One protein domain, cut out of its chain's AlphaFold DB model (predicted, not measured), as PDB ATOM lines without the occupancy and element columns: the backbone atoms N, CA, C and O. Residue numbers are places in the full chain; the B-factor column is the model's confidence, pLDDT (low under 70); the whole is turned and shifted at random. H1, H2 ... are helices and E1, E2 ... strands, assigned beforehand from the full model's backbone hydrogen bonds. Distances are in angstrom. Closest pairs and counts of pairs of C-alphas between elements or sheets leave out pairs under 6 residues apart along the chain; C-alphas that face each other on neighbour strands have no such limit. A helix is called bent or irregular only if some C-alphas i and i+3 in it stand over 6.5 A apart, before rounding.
ATOM      1  N   ARG A  68     -29.901 -31.639  -0.963       94.62
ATOM      2  CA  ARG A  68     -30.076 -30.716  -2.099       94.62
ATOM      3  C   ARG A  68     -31.510 -30.196  -2.247       94.62
ATOM      4  O   ARG A  68     -31.690 -29.040  -2.612       94.62
ATOM      5  N   LEU A  69     -32.520 -31.020  -1.962       94.06
ATOM      6  CA  LEU A  69     -33.922 -30.607  -2.041       94.06
ATOM      7  C   LEU A  69     -34.237 -29.539  -0.988       94.06
ATOM      8  O   LEU A  69     -34.880 -28.546  -1.312       94.06
ATOM      9  N   LEU A  70     -33.738 -29.702   0.241       96.31
ATOM     10  CA  LEU A  70     -33.913 -28.706   1.304       96.31
ATOM     11  C   LEU A  70     -33.256 -27.371   0.934       96.31
ATOM     12  O   LEU A  70     -33.887 -26.323   1.069       96.31
ATOM     13  N   LEU A  71     -32.029 -27.407   0.401       96.19
ATOM     14  CA  LEU A  71     -31.331 -26.200  -0.060       96.19
ATOM     15  C   LEU A  71     -32.065 -25.524  -1.225       96.19
ATOM     16  O   LEU A  71     -32.149 -24.299  -1.275       96.19
ATOM     17  N   GLN A  72     -32.631 -26.308  -2.144       95.12
ATOM     18  CA  GLN A  72     -33.419 -25.788  -3.257       95.12
ATOM     19  C   GLN A  72     -34.707 -25.114  -2.772       95.12
ATOM     20  O   GLN A  72     -34.969 -23.985  -3.173       95.12
ATOM     21  N   ILE A  73     -35.469 -25.749  -1.873       95.06
ATOM     22  CA  ILE A  73     -36.670 -25.146  -1.266       95.06
ATOM     23  C   ILE A  73     -36.303 -23.828  -0.574       95.06
ATOM     24  O   ILE A  73     -36.977 -22.812  -0.765       95.06
ATOM     25  N   ALA A  74     -35.210 -23.828   0.194       95.69
ATOM     26  CA  ALA A  74     -34.721 -22.638   0.874       95.69
ATOM     27  C   ALA A  74     -34.289 -21.529  -0.105       95.69
ATOM     28  O   ALA A  74     -34.550 -20.353   0.151       95.69
ATOM     29  N   ALA A  75     -33.697 -21.867  -1.249       95.31
ATOM     30  CA  ALA A  75     -33.349 -20.890  -2.277       95.31
ATOM     31  C   ALA A  75     -34.591 -20.287  -2.959       95.31
ATOM     32  O   ALA A  75     -34.682 -19.070  -3.103       95.31
ATOM     33  N   THR A  76     -35.574 -21.110  -3.335       93.75
ATOM     34  CA  THR A  76     -36.678 -20.686  -4.217       93.75
ATOM     35  C   THR A  76     -37.895 -20.112  -3.502       93.75
ATOM     36  O   THR A  76     -38.711 -19.441  -4.131       93.75
ATOM     37  N   ALA A  77     -38.075 -20.393  -2.210       92.38
ATOM     38  CA  ALA A  77     -39.208 -19.865  -1.453       92.38
ATOM     39  C   ALA A  77     -39.241 -18.315  -1.475       92.38
ATOM     40  O   ALA A  77     -38.212 -17.662  -1.630       92.38
ATOM     41  N   PRO A  78     -40.399 -17.662  -1.301       87.38
ATOM     42  CA  PRO A  78     -40.465 -16.200  -1.320       87.38
ATOM     43  C   PRO A  78     -39.706 -15.576  -0.136       87.38
ATOM     44  O   PRO A  78     -39.650 -16.145   0.958       87.38
ATOM     45  N   VAL A  79     -39.095 -14.407  -0.346       85.31
ATOM     46  CA  VAL A  79     -38.449 -13.603   0.709       85.31
ATOM     47  C   VAL A  79     -39.391 -12.469   1.096       85.31
ATOM     48  O   VAL A  79     -39.765 -11.664   0.248       85.31
ATOM     49  N   ASP A  80     -39.756 -12.392   2.375       84.06
ATOM     50  CA  ASP A  80     -40.513 -11.256   2.902       84.06
ATOM     51  C   ASP A  80     -39.565 -10.075   3.127       84.06
ATOM     52  O   ASP A  80     -38.835 -10.030   4.115       84.06
ATOM     53  N   GLN A  81     -39.547  -9.132   2.185       83.88
ATOM     54  CA  GLN A  81     -38.670  -7.960   2.247       83.88
ATOM     55  C   GLN A  81     -39.056  -6.976   3.363       83.88
ATOM     56  O   GLN A  81     -38.215  -6.175   3.764       83.88
ATOM     57  N   ASN A  82     -40.288  -7.043   3.881       80.56
ATOM     58  CA  ASN A  82     -40.818  -6.076   4.844       80.56
ATOM     59  C   ASN A  82     -40.640  -6.519   6.304       80.56
ATOM     60  O   ASN A  82     -40.830  -5.717   7.218       80.56
ATOM     61  N   ALA A  83     -40.282  -7.781   6.549       79.44
ATOM     62  CA  ALA A  83     -40.107  -8.300   7.899       79.44
ATOM     63  C   ALA A  83     -38.848  -7.732   8.590       79.44
ATOM     64  O   ALA A  83     -37.764  -7.675   7.998       79.44
ATOM     65  N   ALA A  84     -38.946  -7.420   9.886       79.00
ATOM     66  CA  ALA A  84     -37.811  -7.016  10.726       79.00
ATOM     67  C   ALA A  84     -36.856  -8.192  11.031       79.00
ATOM     68  O   ALA A  84     -37.281  -9.344  11.008       79.00
ATOM     69  N   ASP A  85     -35.563  -7.927  11.284       79.12
ATOM     70  CA  ASP A  85     -34.533  -8.964  11.530       79.12
ATOM     71  C   ASP A  85     -34.973  -9.968  12.611       79.12
ATOM     72  O   ASP A  85     -35.106  -9.610  13.780       79.12
ATOM     73  N   GLY A  86     -35.158 -11.233  12.222       72.56
ATOM     74  CA  GLY A  86     -35.626 -12.306  13.107       72.56
ATOM     75  C   GLY A  86     -37.146 -12.518  13.166       72.56
ATOM     76  O   GLY A  86     -37.562 -13.569  13.645       72.56
ATOM     77  N   ASP A  87     -37.951 -11.611  12.608       73.94
ATOM     78  CA  ASP A  87     -39.424 -11.634  12.689       73.94
ATOM     79  C   ASP A  87     -40.099 -12.101  11.388       73.94
ATOM     80  O   ASP A  87     -41.291 -11.875  11.165       73.94
ATOM     81  N   ALA A  88     -39.348 -12.739  10.485       72.81
ATOM     82  CA  ALA A  88     -39.940 -13.301   9.277       72.81
ATOM     83  C   ALA A  88     -40.977 -14.366   9.647       72.81
ATOM     84  O   ALA A  88     -40.672 -15.314  10.381       72.81
ATOM     85  N   LYS A  89     -42.191 -14.210   9.102       75.31
ATOM     86  CA  LYS A  89     -43.257 -15.206   9.232       75.31
ATOM     87  C   LYS A  89     -42.767 -16.565   8.747       75.31
ATOM     88  O   LYS A  89     -41.949 -16.655   7.827       75.31
ATOM     89  N   GLU A  90     -43.297 -17.613   9.365       75.62
ATOM     90  CA  GLU A  90     -43.044 -18.982   8.939       75.62
ATOM     91  C   GLU A  90     -43.374 -19.136   7.449       75.62
ATOM     92  O   GLU A  90     -44.438 -18.743   6.972       75.62
ATOM     93  N   ASN A  91     -42.408 -19.653   6.698       89.06
ATOM     94  CA  ASN A  91     -42.519 -19.930   5.276       89.06
ATOM     95  C   ASN A  91     -41.745 -21.214   4.958       89.06
ATOM     96  O   ASN A  91     -40.995 -21.727   5.790       89.06
ATOM     97  N   LEU A  92     -41.887 -21.716   3.731       93.00
ATOM     98  CA  LEU A  92     -41.230 -22.957   3.313       93.00
ATOM     99  C   LEU A  92     -39.707 -22.940   3.470       93.00
ATOM    100  O   LEU A  92     -39.123 -23.978   3.768       93.00
ATOM    101  N   ARG A  93     -39.057 -21.776   3.320       94.06
ATOM    102  CA  ARG A  93     -37.615 -21.656   3.572       94.06
ATOM    103  C   ARG A  93     -37.293 -21.979   5.019       94.06
ATOM    104  O   ARG A  93     -36.391 -22.767   5.272       94.06
ATOM    105  N   ARG A  94     -38.012 -21.356   5.952       93.75
ATOM    106  CA  ARG A  94     -37.795 -21.556   7.381       93.75
ATOM    107  C   ARG A  94     -37.990 -23.020   7.763       93.75
ATOM    108  O   ARG A  94     -37.091 -23.592   8.364       93.75
ATOM    109  N   VAL A  95     -39.082 -23.631   7.302       94.69
ATOM    110  CA  VAL A  95     -39.367 -25.057   7.527       94.69
ATOM    111  C   VAL A  95     -38.236 -25.944   6.992       94.69
ATOM    112  O   VAL A  95     -37.777 -26.843   7.690       94.69
ATOM    113  N   ALA A  96     -37.745 -25.686   5.776       96.50
ATOM    114  CA  ALA A  96     -36.665 -26.474   5.183       96.50
ATOM    115  C   ALA A  96     -35.329 -26.330   5.936       96.50
ATOM    116  O   ALA A  96     -34.619 -27.320   6.116       96.50
ATOM    117  N   LEU A  97     -34.990 -25.119   6.385       96.62
ATOM    118  CA  LEU A  97     -33.762 -24.852   7.137       96.62
ATOM    119  C   LEU A  97     -33.817 -25.415   8.564       96.62
ATOM    120  O   LEU A  97     -32.831 -25.990   9.014       96.62
ATOM    121  N   GLU A  98     -34.958 -25.304   9.250       95.94
ATOM    122  CA  GLU A  98     -35.177 -25.927  10.563       95.94
ATOM    123  C   GLU A  98     -35.083 -27.456  10.460       95.94
ATOM    124  O   GLU A  98     -34.365 -28.072  11.245       95.94
ATOM    125  N   TYR A  99     -35.695 -28.064   9.434       96.69
ATOM    126  CA  TYR A  99     -35.553 -29.499   9.163       96.69
ATOM    127  C   TYR A  99     -34.085 -29.884   8.931       96.69
ATOM    128  O   TYR A  99     -33.596 -30.881   9.466       96.69
ATOM    129  N   PHE A 100     -33.367 -29.106   8.113       97.25
ATOM    130  CA  PHE A 100     -31.949 -29.343   7.850       97.25
ATOM    131  C   PHE A 100     -31.120 -29.302   9.138       97.25
ATOM    132  O   PHE A 100     -30.306 -30.198   9.350       97.25
ATOM    133  N   ILE A 101     -31.340 -28.303   9.999       96.94
ATOM    134  CA  ILE A 101     -30.643 -28.168  11.282       96.94
ATOM    135  C   ILE A 101     -30.933 -29.366  12.185       96.94
ATOM    136  O   ILE A 101     -29.982 -29.950  12.710       96.94
ATOM    137  N   GLU A 102     -32.205 -29.740  12.344       96.44
ATOM    138  CA  GLU A 102     -32.647 -30.817  13.241       96.44
ATOM    139  C   GLU A 102     -31.940 -32.142  12.926       96.44
ATOM    140  O   GLU A 102     -31.385 -32.799  13.808       96.44
ATOM    141  N   TYR A 103     -31.855 -32.488  11.640       95.94
ATOM    142  CA  TYR A 103     -31.238 -33.733  11.173       95.94
ATOM    143  C   TYR A 103     -29.795 -33.568  10.677       95.94
ATOM    144  O   TYR A 103     -29.240 -34.479  10.056       95.94
ATOM    145  N   PHE A 104     -29.150 -32.430  10.954       96.44
ATOM    146  CA  PHE A 104     -27.815 -32.132  10.434       96.44
ATOM    147  C   PHE A 104     -26.782 -33.179  10.864       96.44
ATOM    148  O   PHE A 104     -26.163 -33.831  10.024       96.44
ATOM    149  N   SER A 105     -26.633 -33.376  12.175       94.88
ATOM    150  CA  SER A 105     -25.591 -34.240  12.743       94.88
ATOM    151  C   SER A 105     -25.816 -35.725  12.461       94.88
ATOM    152  O   SER A 105     -24.867 -36.503  12.494       94.88
ATOM    153  N   THR A 106     -27.062 -36.130  12.207       94.44
ATOM    154  CA  THR A 106     -27.449 -37.537  12.037       94.44
ATOM    155  C   THR A 106     -27.560 -37.954  10.575       94.44
ATOM    156  O   THR A 106     -27.284 -39.109  10.262       94.44
ATOM    157  N   VAL A 107     -27.948 -37.039   9.682       94.50
ATOM    158  CA  VAL A 107     -28.241 -37.346   8.274       94.50
ATOM    159  C   VAL A 107     -27.371 -36.531   7.322       94.50
ATOM    160  O   VAL A 107     -26.788 -37.091   6.397       94.50
ATOM    161  N   TYR A 108     -27.255 -35.216   7.524       96.38
ATOM    162  CA  TYR A 108     -26.753 -34.324   6.470       96.38
ATOM    163  C   TYR A 108     -25.274 -33.957   6.552       96.38
ATOM    164  O   TYR A 108     -24.746 -33.459   5.561       96.38
ATOM    165  N   VAL A 109     -24.579 -34.222   7.661       93.56
ATOM    166  CA  VAL A 109     -23.174 -33.807   7.852       93.56
ATOM    167  C   VAL A 109     -22.248 -34.257   6.711       93.56
ATOM    168  O   VAL A 109     -21.375 -33.502   6.287       93.56
ATOM    169  N   VAL A 110     -22.473 -35.455   6.158       91.50
ATOM    170  CA  VAL A 110     -21.668 -36.011   5.055       91.50
ATOM    171  C   VAL A 110     -22.117 -35.471   3.692       91.50
ATOM    172  O   VAL A 110     -21.286 -35.123   2.853       91.50
ATOM    173  N   GLU A 111     -23.427 -35.381   3.455       92.62
ATOM    174  CA  GLU A 111     -23.982 -34.979   2.155       92.62
ATOM    175  C   GLU A 111     -23.908 -33.470   1.907       92.62
ATOM    176  O   GLU A 111     -23.841 -33.035   0.754       92.62
ATOM    177  N   TYR A 112     -23.908 -32.662   2.969       95.44
ATOM    178  CA  TYR A 112     -24.042 -31.212   2.877       95.44
ATOM    179  C   TYR A 112     -22.934 -30.570   2.039       95.44
ATOM    180  O   TYR A 112     -23.218 -29.761   1.159       95.44
ATOM    181  N   MET A 113     -21.679 -30.992   2.222       91.25
ATOM    182  CA  MET A 113     -20.549 -30.462   1.447       91.25
ATOM    183  C   MET A 113     -20.675 -30.758  -0.053       91.25
ATOM    184  O   MET A 113     -20.321 -29.921  -0.883       91.25
ATOM    185  N   ALA A 114     -21.198 -31.931  -0.420       93.50
ATOM    186  CA  ALA A 114     -21.455 -32.270  -1.816       93.50
ATOM    187  C   ALA A 114     -22.649 -31.480  -2.374       93.50
ATOM    188  O   ALA A 114     -22.582 -30.981  -3.497       93.50
ATOM    189  N   ALA A 115     -23.711 -31.313  -1.580       93.81
ATOM    190  CA  ALA A 115     -24.879 -30.521  -1.955       93.81
ATOM    191  C   ALA A 115     -24.517 -29.044  -2.189       93.81
ATOM    192  O   ALA A 115     -24.926 -28.479  -3.200       93.81
ATOM    193  N   LEU A 116     -23.688 -28.453  -1.321       93.50
ATOM    194  CA  LEU A 116     -23.208 -27.074  -1.455       93.50
ATOM    195  C   LEU A 116     -22.440 -26.828  -2.756       93.50
ATOM    196  O   LEU A 116     -22.609 -25.779  -3.367       93.50
ATOM    197  N   ARG A 117     -21.621 -27.785  -3.210       91.88
ATOM    198  CA  ARG A 117     -20.859 -27.656  -4.470       91.88
ATOM    199  C   ARG A 117     -21.747 -27.611  -5.713       91.88
ATOM    200  O   ARG A 117     -21.317 -27.097  -6.738       91.88
ATOM    201  N   LEU A 118     -22.947 -28.183  -5.633       91.31
ATOM    202  CA  LEU A 118     -23.922 -28.218  -6.727       91.31
ATOM    203  C   LEU A 118     -24.958 -27.092  -6.628       91.31
ATOM    204  O   LEU A 118     -25.855 -27.016  -7.468       91.31
ATOM    205  N   GLN A 119     -24.885 -26.277  -5.579       92.38
ATOM    206  CA  GLN A 119     -25.842 -25.223  -5.304       92.38
ATOM    207  C   GLN A 119     -25.375 -23.919  -5.956       92.38
ATOM    208  O   GLN A 119     -24.330 -23.375  -5.611       92.38
ATOM    209  N   GLU A 120     -26.176 -23.409  -6.886       89.94
ATOM    210  CA  GLU A 120     -25.859 -22.189  -7.645       89.94
ATOM    211  C   GLU A 120     -26.467 -20.927  -7.020       89.94
ATOM    212  O   GLU A 120     -26.004 -19.816  -7.265       89.94
ATOM    213  N   GLN A 121     -27.516 -21.092  -6.210       93.25
ATOM    214  CA  GLN A 121     -28.289 -19.996  -5.635       93.25
ATOM    215  C   GLN A 121     -28.109 -19.928  -4.122       93.25
ATOM    216  O   GLN A 121     -28.201 -20.941  -3.422       93.25
ATOM    217  N   GLY A 122     -27.930 -18.704  -3.621       95.44
ATOM    218  CA  GLY A 122     -27.973 -18.425  -2.194       95.44
ATOM    219  C   GLY A 122     -29.300 -18.884  -1.592       95.44
ATOM    220  O   GLY A 122     -30.364 -18.720  -2.187       95.44
ATOM    221  N   PHE A 123     -29.229 -19.464  -0.403       96.12
ATOM    222  CA  PHE A 123     -30.392 -20.024   0.289       96.12
ATOM    223  C   PHE A 123     -30.486 -19.559   1.744       96.12
ATOM    224  O   PHE A 123     -31.551 -19.671   2.352       96.12
ATOM    225  N   LEU A 124     -29.395 -19.014   2.295       96.19
ATOM    226  CA  LEU A 124     -29.346 -18.515   3.662       96.19
ATOM    227  C   LEU A 124     -29.866 -17.078   3.729       96.19
ATOM    228  O   LEU A 124     -29.315 -16.210   3.046       96.19
ATOM    229  N   PRO A 125     -30.878 -16.798   4.564       94.81
ATOM    230  CA  PRO A 125     -31.349 -15.441   4.799       94.81
ATOM    231  C   PRO A 125     -30.284 -14.587   5.483       94.81
ATOM    232  O   PRO A 125     -29.846 -14.893   6.595       94.81
ATOM    233  N   ALA A 126     -29.901 -13.493   4.839       94.56
ATOM    234  CA  ALA A 126     -28.947 -12.528   5.360       94.56
ATOM    235  C   ALA A 126     -29.427 -11.091   5.121       94.56
ATOM    236  O   ALA A 126     -30.302 -10.820   4.298       94.56
ATOM    237  N   LEU A 127     -28.834 -10.151   5.848       92.62
ATOM    238  CA  LEU A 127     -29.083  -8.722   5.744       92.62
ATOM    239  C   LEU A 127     -27.862  -8.037   5.140       92.62
ATOM    240  O   LEU A 127     -26.770  -8.097   5.705       92.62
ATOM    241  N   GLN A 128     -28.070  -7.358   4.015       89.56
ATOM    242  CA  GLN A 128     -27.065  -6.525   3.365       89.56
ATOM    243  C   GLN A 128     -27.206  -5.073   3.842       89.56
ATOM    244  O   GLN A 128     -28.308  -4.521   3.852       89.56
ATOM    245  N   SER A 129     -26.091  -4.453   4.241       74.50
ATOM    246  CA  SER A 129     -26.077  -3.122   4.876       74.50
ATOM    247  C   SER A 129     -25.913  -1.943   3.899       74.50
ATOM    248  O   SER A 129     -26.044  -0.797   4.313       74.50
ATOM    249  N   ASP A 130     -25.643  -2.199   2.616       63.28
ATOM    250  CA  ASP A 130     -25.104  -1.189   1.683       63.28
ATOM    251  C   ASP A 130     -26.093  -0.077   1.262       63.28
ATOM    252  O   ASP A 130     -25.676   0.980   0.809       63.28
ATOM    253  N   ALA A 131     -27.410  -0.271   1.407       50.34
ATOM    254  CA  ALA A 131     -28.401   0.717   0.945       50.34
ATOM    255  C   ALA A 131     -29.776   0.570   1.625       50.34
ATOM    256  O   ALA A 131     -30.819   0.545   0.975       50.34
ATOM    257  N   GLY A 132     -29.773   0.429   2.953       56.69
ATOM    258  CA  GLY A 132     -30.948   0.016   3.723       56.69
ATOM    259  C   GLY A 132     -30.952  -1.500   3.876       56.69
ATOM    260  O   GLY A 132     -30.630  -2.209   2.928       56.69
ATOM    261  N   LYS A 133     -31.230  -1.985   5.093       71.38
ATOM    262  CA  LYS A 133     -31.141  -3.399   5.502       71.38
ATOM    263  C   LYS A 133     -31.985  -4.296   4.590       71.38
ATOM    264  O   LYS A 133     -33.121  -4.629   4.917       71.38
ATOM    265  N   LYS A 134     -31.439  -4.672   3.438       85.88
ATOM    266  CA  LYS A 134     -32.128  -5.466   2.431       85.88
ATOM    267  C   LYS A 134     -31.878  -6.923   2.748       85.88
ATOM    268  O   LYS A 134     -30.728  -7.348   2.872       85.88
ATOM    269  N   ARG A 135     -32.957  -7.691   2.847       89.25
ATOM    270  CA  ARG A 135     -32.861  -9.145   2.916       89.25
ATOM    271  C   ARG A 135     -32.377  -9.685   1.583       89.25
ATOM    272  O   ARG A 135     -32.934  -9.377   0.529       89.25
ATOM    273  N   VAL A 136     -31.335 -10.487   1.656       92.31
ATOM    274  CA  VAL A 136     -30.715 -11.174   0.531       92.31
ATOM    275  C   VAL A 136     -30.555 -12.643   0.891       92.31
ATOM    276  O   VAL A 136     -30.570 -13.013   2.066       92.31
ATOM    277  N   LEU A 137     -30.428 -13.483  -0.128       94.62
ATOM    278  CA  LEU A 137     -30.065 -14.877   0.063       94.62
ATOM    279  C   LEU A 137     -28.603 -15.045  -0.307       94.62
ATOM    280  O   LEU A 137     -28.205 -14.717  -1.424       94.62
ATOM    281  N   CYS A 138     -27.823 -15.559   0.633       95.44
ATOM    282  CA  CYS A 138     -26.395 -15.759   0.468       95.44
ATOM    283  C   CYS A 138     -26.055 -17.249   0.452       95.44
ATOM    284  O   CYS A 138     -26.773 -18.094   0.998       95.44
ATOM    285  N   MET A 139     -24.930 -17.563  -0.178       96.38
ATOM    286  CA  MET A 139     -24.203 -18.797   0.097       96.38
ATOM    287  C   MET A 139     -23.469 -18.683   1.445       96.38
ATOM    288  O   MET A 139     -23.185 -17.565   1.882       96.38
ATOM    289  N   PRO A 140     -23.104 -19.803   2.098       96.44
ATOM    290  CA  PRO A 140     -22.401 -19.762   3.384       96.44
ATOM    291  C   PRO A 140     -21.112 -18.926   3.387       96.44
ATOM    292  O   PRO A 140     -20.798 -18.278   4.377       96.44
ATOM    293  N   ASN A 141     -20.392 -18.888   2.261       94.94
ATOM    294  CA  ASN A 141     -19.163 -18.108   2.081       94.94
ATOM    295  C   ASN A 141     -19.396 -16.628   1.711       94.94
ATOM    296  O   ASN A 141     -18.430 -15.903   1.488       94.94
ATOM    297  N   GLN A 142     -20.650 -16.183   1.603       94.88
ATOM    298  CA  GLN A 142     -21.035 -14.821   1.209       94.88
ATOM    299  C   GLN A 142     -21.701 -14.035   2.346       94.88
ATOM    300  O   GLN A 142     -22.048 -12.868   2.164       94.88
ATOM    301  N   CYS A 143     -21.904 -14.653   3.508       95.81
ATOM    302  CA  CYS A 143     -22.435 -14.003   4.699       95.81
ATOM    303  C   CYS A 143     -21.671 -14.441   5.946       95.81
ATOM    304  O   CYS A 143     -20.962 -15.444   5.920       95.81
ATOM    305  N   TYR A 144     -21.858 -13.707   7.040       97.31
ATOM    306  CA  TYR A 144     -21.166 -13.948   8.304       97.31
ATOM    307  C   TYR A 144     -22.124 -13.922   9.490       97.31
ATOM    308  O   TYR A 144     -23.189 -13.301   9.425       97.31
ATOM    309  N   SER A 145     -21.771 -14.594  10.586       96.81
ATOM    310  CA  SER A 145     -22.632 -14.642  11.775       96.81
ATOM    311  C   SER A 145     -22.425 -13.464  12.734       96.81
ATOM    312  O   SER A 145     -23.361 -13.116  13.460       96.81
ATOM    313  N   ASN A 146     -21.267 -12.791  12.705       95.69
ATOM    314  CA  ASN A 146     -21.006 -11.602  13.514       95.69
ATOM    315  C   ASN A 146     -21.706 -10.359  12.926       95.69
ATOM    316  O   ASN A 146     -21.336  -9.900  11.842       95.69
ATOM    317  N   PRO A 147     -22.665  -9.734  13.635       93.50
ATOM    318  CA  PRO A 147     -23.325  -8.522  13.153       93.50
ATOM    319  C   PRO A 147     -22.396  -7.310  13.033       93.50
ATOM    320  O   PRO A 147     -22.728  -6.371  12.308       93.50
ATOM    321  N   GLY A 148     -21.236  -7.319  13.698       92.69
ATOM    322  CA  GLY A 148     -20.246  -6.248  13.610       92.69
ATOM    323  C   GLY A 148     -19.721  -6.028  12.191       92.69
ATOM    324  O   GLY A 148     -19.488  -4.885  11.812       92.69
ATOM    325  N   CYS A 149     -19.624  -7.076  11.364       93.19
ATOM    326  CA  CYS A 149     -19.096  -6.944  10.002       93.19
ATOM    327  C   CYS A 149     -20.031  -6.173   9.044       93.19
ATOM    328  O   CYS A 149     -19.581  -5.706   7.994       93.19
ATOM    329  N   ALA A 150     -21.301  -5.950   9.419       93.12
ATOM    330  CA  ALA A 150     -22.233  -5.127   8.643       93.12
ATOM    331  C   ALA A 150     -21.729  -3.691   8.445       93.12
ATOM    332  O   ALA A 150     -22.044  -3.076   7.428       93.12
ATOM    333  N   VAL A 151     -20.929  -3.157   9.381       92.12
ATOM    334  CA  VAL A 151     -20.376  -1.793   9.273       92.12
ATOM    335  C   VAL A 151     -19.426  -1.641   8.087       92.12
ATOM    336  O   VAL A 151     -19.247  -0.539   7.593       92.12
ATOM    337  N   MET A 152     -18.856  -2.752   7.617       91.62
ATOM    338  CA  MET A 152     -18.011  -2.832   6.425       91.62
ATOM    339  C   MET A 152     -18.820  -3.263   5.188       91.62
ATOM    340  O   MET A 152     -18.255  -3.634   4.161       91.62
ATOM    341  N   GLY A 153     -20.152  -3.307   5.272       91.38
ATOM    342  CA  GLY A 153     -21.032  -3.705   4.173       91.38
ATOM    343  C   GLY A 153     -20.964  -5.193   3.812       91.38
ATOM    344  O   GLY A 153     -21.214  -5.551   2.660       91.38
ATOM    345  N   PHE A 154     -20.553  -6.069   4.730       93.69
ATOM    346  CA  PHE A 154     -20.689  -7.516   4.533       93.69
ATOM    347  C   PHE A 154     -22.106  -7.980   4.892       93.69
ATOM    348  O   PHE A 154     -22.752  -7.392   5.762       93.69
ATOM    349  N   ALA A 155     -22.592  -9.028   4.221       95.00
ATOM    350  CA  ALA A 155     -23.893  -9.607   4.533       95.00
ATOM    351  C   ALA A 155     -23.834 -10.329   5.883       95.00
ATOM    352  O   ALA A 155     -22.940 -11.143   6.123       95.00
ATOM    353  N   VAL A 156     -24.813 -10.074   6.746       95.50
ATOM    354  CA  VAL A 156     -24.909 -10.730   8.054       95.50
ATOM    355  C   VAL A 156     -26.072 -11.700   8.051       95.50
ATOM    356  O   VAL A 156     -27.197 -11.309   7.750       95.50
ATOM    357  N   LEU A 157     -25.820 -12.945   8.438       95.75
ATOM    358  CA  LEU A 157     -26.846 -13.966   8.610       95.75
ATOM    359  C   LEU A 157     -27.964 -13.450   9.537       95.75
ATOM    360  O   LEU A 157     -27.696 -12.819  10.565       95.75
ATOM    361  N   GLU A 158     -29.227 -13.687   9.184       93.62
ATOM    362  CA  GLU A 158     -30.356 -13.221   9.997       93.62
ATOM    363  C   GLU A 158     -30.291 -13.758  11.431       93.62
ATOM    364  O   GLU A 158     -29.850 -14.883  11.679       93.62
ATOM    365  N   LYS A 159     -30.759 -12.949  12.390       93.06
ATOM    366  CA  LYS A 159     -30.600 -13.202  13.831       93.06
ATOM    367  C   LYS A 159     -31.063 -14.592  14.261       93.06
ATOM    368  O   LYS A 159     -30.418 -15.199  15.114       93.06
ATOM    369  N   HIS A 160     -32.149 -15.086  13.668       92.50
ATOM    370  CA  HIS A 160     -32.715 -16.395  13.979       92.50
ATOM    371  C   HIS A 160     -31.725 -17.548  13.731       92.50
ATOM    372  O   HIS A 160     -31.658 -18.476  14.529       92.50
ATOM    373  N   TRP A 161     -30.896 -17.446  12.687       94.12
ATOM    374  CA  TRP A 161     -30.002 -18.522  12.245       94.12
ATOM    375  C   TRP A 161     -28.581 -18.426  12.812       94.12
ATOM    376  O   TRP A 161     -27.816 -19.378  12.699       94.12
ATOM    377  N   ARG A 162     -28.203 -17.304  13.444       94.62
ATOM    378  CA  ARG A 162     -26.817 -17.064  13.910       94.62
ATOM    379  C   ARG A 162     -26.301 -18.129  14.877       94.62
ATOM    380  O   ARG A 162     -25.125 -18.474  14.805       94.62
ATOM    381  N   ARG A 163     -27.166 -18.670  15.744       95.12
ATOM    382  CA  ARG A 163     -26.793 -19.723  16.709       95.12
ATOM    383  C   ARG A 163     -26.390 -21.035  16.037       95.12
ATOM    384  O   ARG A 163     -25.548 -21.739  16.567       95.12
ATOM    385  N   GLU A 164     -26.944 -21.312  14.862       95.81
ATOM    386  CA  GLU A 164     -26.689 -22.534  14.091       95.81
ATOM    387  C   GLU A 164     -25.758 -22.270  12.893       95.81
ATOM    388  O   GLU A 164     -25.667 -23.080  11.971       95.81
ATOM    389  N   SER A 165     -25.058 -21.126  12.885       96.12
ATOM    390  CA  SER A 165     -24.186 -20.699  11.779       96.12
ATOM    391  C   SER A 165     -23.117 -21.734  11.420       96.12
ATOM    392  O   SER A 165     -22.857 -21.953  10.236       96.12
ATOM    393  N   GLU A 166     -22.575 -22.440  12.413       95.62
ATOM    394  CA  GLU A 166     -21.594 -23.510  12.212       95.62
ATOM    395  C   GLU A 166     -22.157 -24.684  11.399       95.62
ATOM    396  O   GLU A 166     -21.478 -25.179  10.500       95.62
ATOM    397  N   ARG A 167     -23.420 -25.084  11.625       95.69
ATOM    398  CA  ARG A 167     -24.068 -26.163  10.849       95.69
ATOM    399  C   ARG A 167     -24.253 -25.775   9.386       95.69
ATOM    400  O   ARG A 167     -24.172 -26.617   8.497       95.69
ATOM    401  N   PHE A 168     -24.462 -24.487   9.125       96.44
ATOM    402  CA  PHE A 168     -24.510 -23.957   7.768       96.44
ATOM    403  C   PHE A 168     -23.122 -23.753   7.147       96.44
ATOM    404  O   PHE A 168     -23.036 -23.517   5.944       96.44
ATOM    405  N   GLY A 169     -22.035 -23.858   7.915       95.69
ATOM    406  CA  GLY A 169     -20.687 -23.537   7.442       95.69
ATOM    407  C   GLY A 169     -20.473 -22.039   7.207       95.69
ATOM    408  O   GLY A 169     -19.680 -21.657   6.350       95.69
ATOM    409  N   VAL A 170     -21.212 -21.190   7.929       97.50
ATOM    410  CA  VAL A 170     -21.079 -19.730   7.878       97.50
ATOM    411  C   VAL A 170     -19.967 -19.302   8.828       97.50
ATOM    412  O   VAL A 170     -20.013 -19.600  10.021       97.50
ATOM    413  N   ALA A 171     -18.979 -18.578   8.307       97.44
ATOM    414  CA  ALA A 171     -17.890 -18.047   9.120       97.44
ATOM    415  C   ALA A 171     -18.387 -16.949  10.075       97.44
ATOM    416  O   ALA A 171     -19.320 -16.204   9.767       97.44
ATOM    417  N   MET A 172     -17.731 -16.818  11.232       96.38
ATOM    418  CA  MET A 172     -18.067 -15.766  12.191       96.38
ATOM    419  C   MET A 172     -17.789 -14.377  11.623       96.38
ATOM    420  O   MET A 172     -18.656 -13.510  11.672       96.38
ATOM    421  N   ASP A 173     -16.620 -14.204  11.017       96.62
ATOM    422  CA  ASP A 173     -16.154 -12.940  10.473       96.62
ATOM    423  C   ASP A 173     -15.501 -13.133   9.087       96.62
ATOM    424  O   ASP A 173     -14.961 -14.207   8.802       96.62
ATOM    425  N   PRO A 174     -15.524 -12.105   8.214       96.19
ATOM    426  CA  PRO A 174     -14.742 -12.078   6.971       96.19
ATOM    427  C   PRO A 174     -13.247 -12.189   7.254       96.19
ATOM    428  O   PRO A 174     -12.798 -11.789   8.319       96.19
ATOM    429  N   LEU A 175     -12.437 -12.644   6.299       96.25
ATOM    430  CA  LEU A 175     -10.978 -12.590   6.463       96.25
ATOM    431  C   LEU A 175     -10.515 -11.140   6.673       96.25
ATOM    432  O   LEU A 175     -11.039 -10.223   6.038       96.25
TER     433      LEU A 175
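Overview. This is residues 68 to 175 of the 374 residues of an uncharacterized protein of Linderina pennispora (UniProt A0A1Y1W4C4). A small antiparallel sheet, E2 - E1 - E3, sits near the middle with short helices around it: the helical hairpin H1 and H2, H6, and H3 and H4 farther out lie toward one end, and H5 lies by E3 at the other. The unnamed residues 77 to 91 loop along one side. The 108 printed residues hold six named helices and three strands, in the order H1 H2 H3 H4 E1 E2 H5 E3 H6; the class is mixed. The whole is compact, with a radius of gyration of the C-alphas of 13.0 A and spans of 37 by 31 by 24 A.

Along the chain. E1 is residues 124 to 128, 12.2 A long, E2 134 to 138, 11.9 A, and E3 155 to 157. H1 is residues 68 to 76, 12.2 A, from C-alpha 68 at (-30.076, -30.716, -2.099); H2 is 92 to 102, 15.3 A. H3 is 104 to 108, H4 112 to 117, H5 147 to 152, and H6 162 to 168, ending at C-alpha 168 at (-24.510, -23.957, 7.768). H6 is irregular: C-alphas 163 and 166 are 7.8 A apart.

Arrangement. E1 and E2 form a hairpin of antiparallel neighbour strands, with N 126 and O 136 within hydrogen-bond range at 2.9 A; E1 and E3 are antiparallel neighbours too, with N 127 and O 156 within hydrogen-bond range at 2.8 A. H1, H2, H5 and H6 only graze the sheet. H1 and H2 touch, opposite ways, at a shallow tilt of 34.8 degrees, only just short of steep; their closest C-alphas, Ala 74 and Arg 93, are 4.1 A apart. H4 touches H1, its Ala 115 C-alpha 5.2 A from that of Arg 68, the closest pair. H3 is close to but not clearly touching H2, the closest C-alphas being Phe 100 and Tyr 108, 7.3 A. In H1 to H4 every O i to N i+4 pair is within hydrogen-bond range; H5 has 0 of 2 and H6 1 of 3, against 3 of 3 and 3 of 4 O i to N i+3 pairs.

Size, cuts and confidence. The farthest C-alphas, Thr 106 and Ala 131, are 39.8 A apart. The printed part has no cut; the link from H1 to H2 is long, 15 residues. Residues 130 to 132 are under 70 in pLDDT.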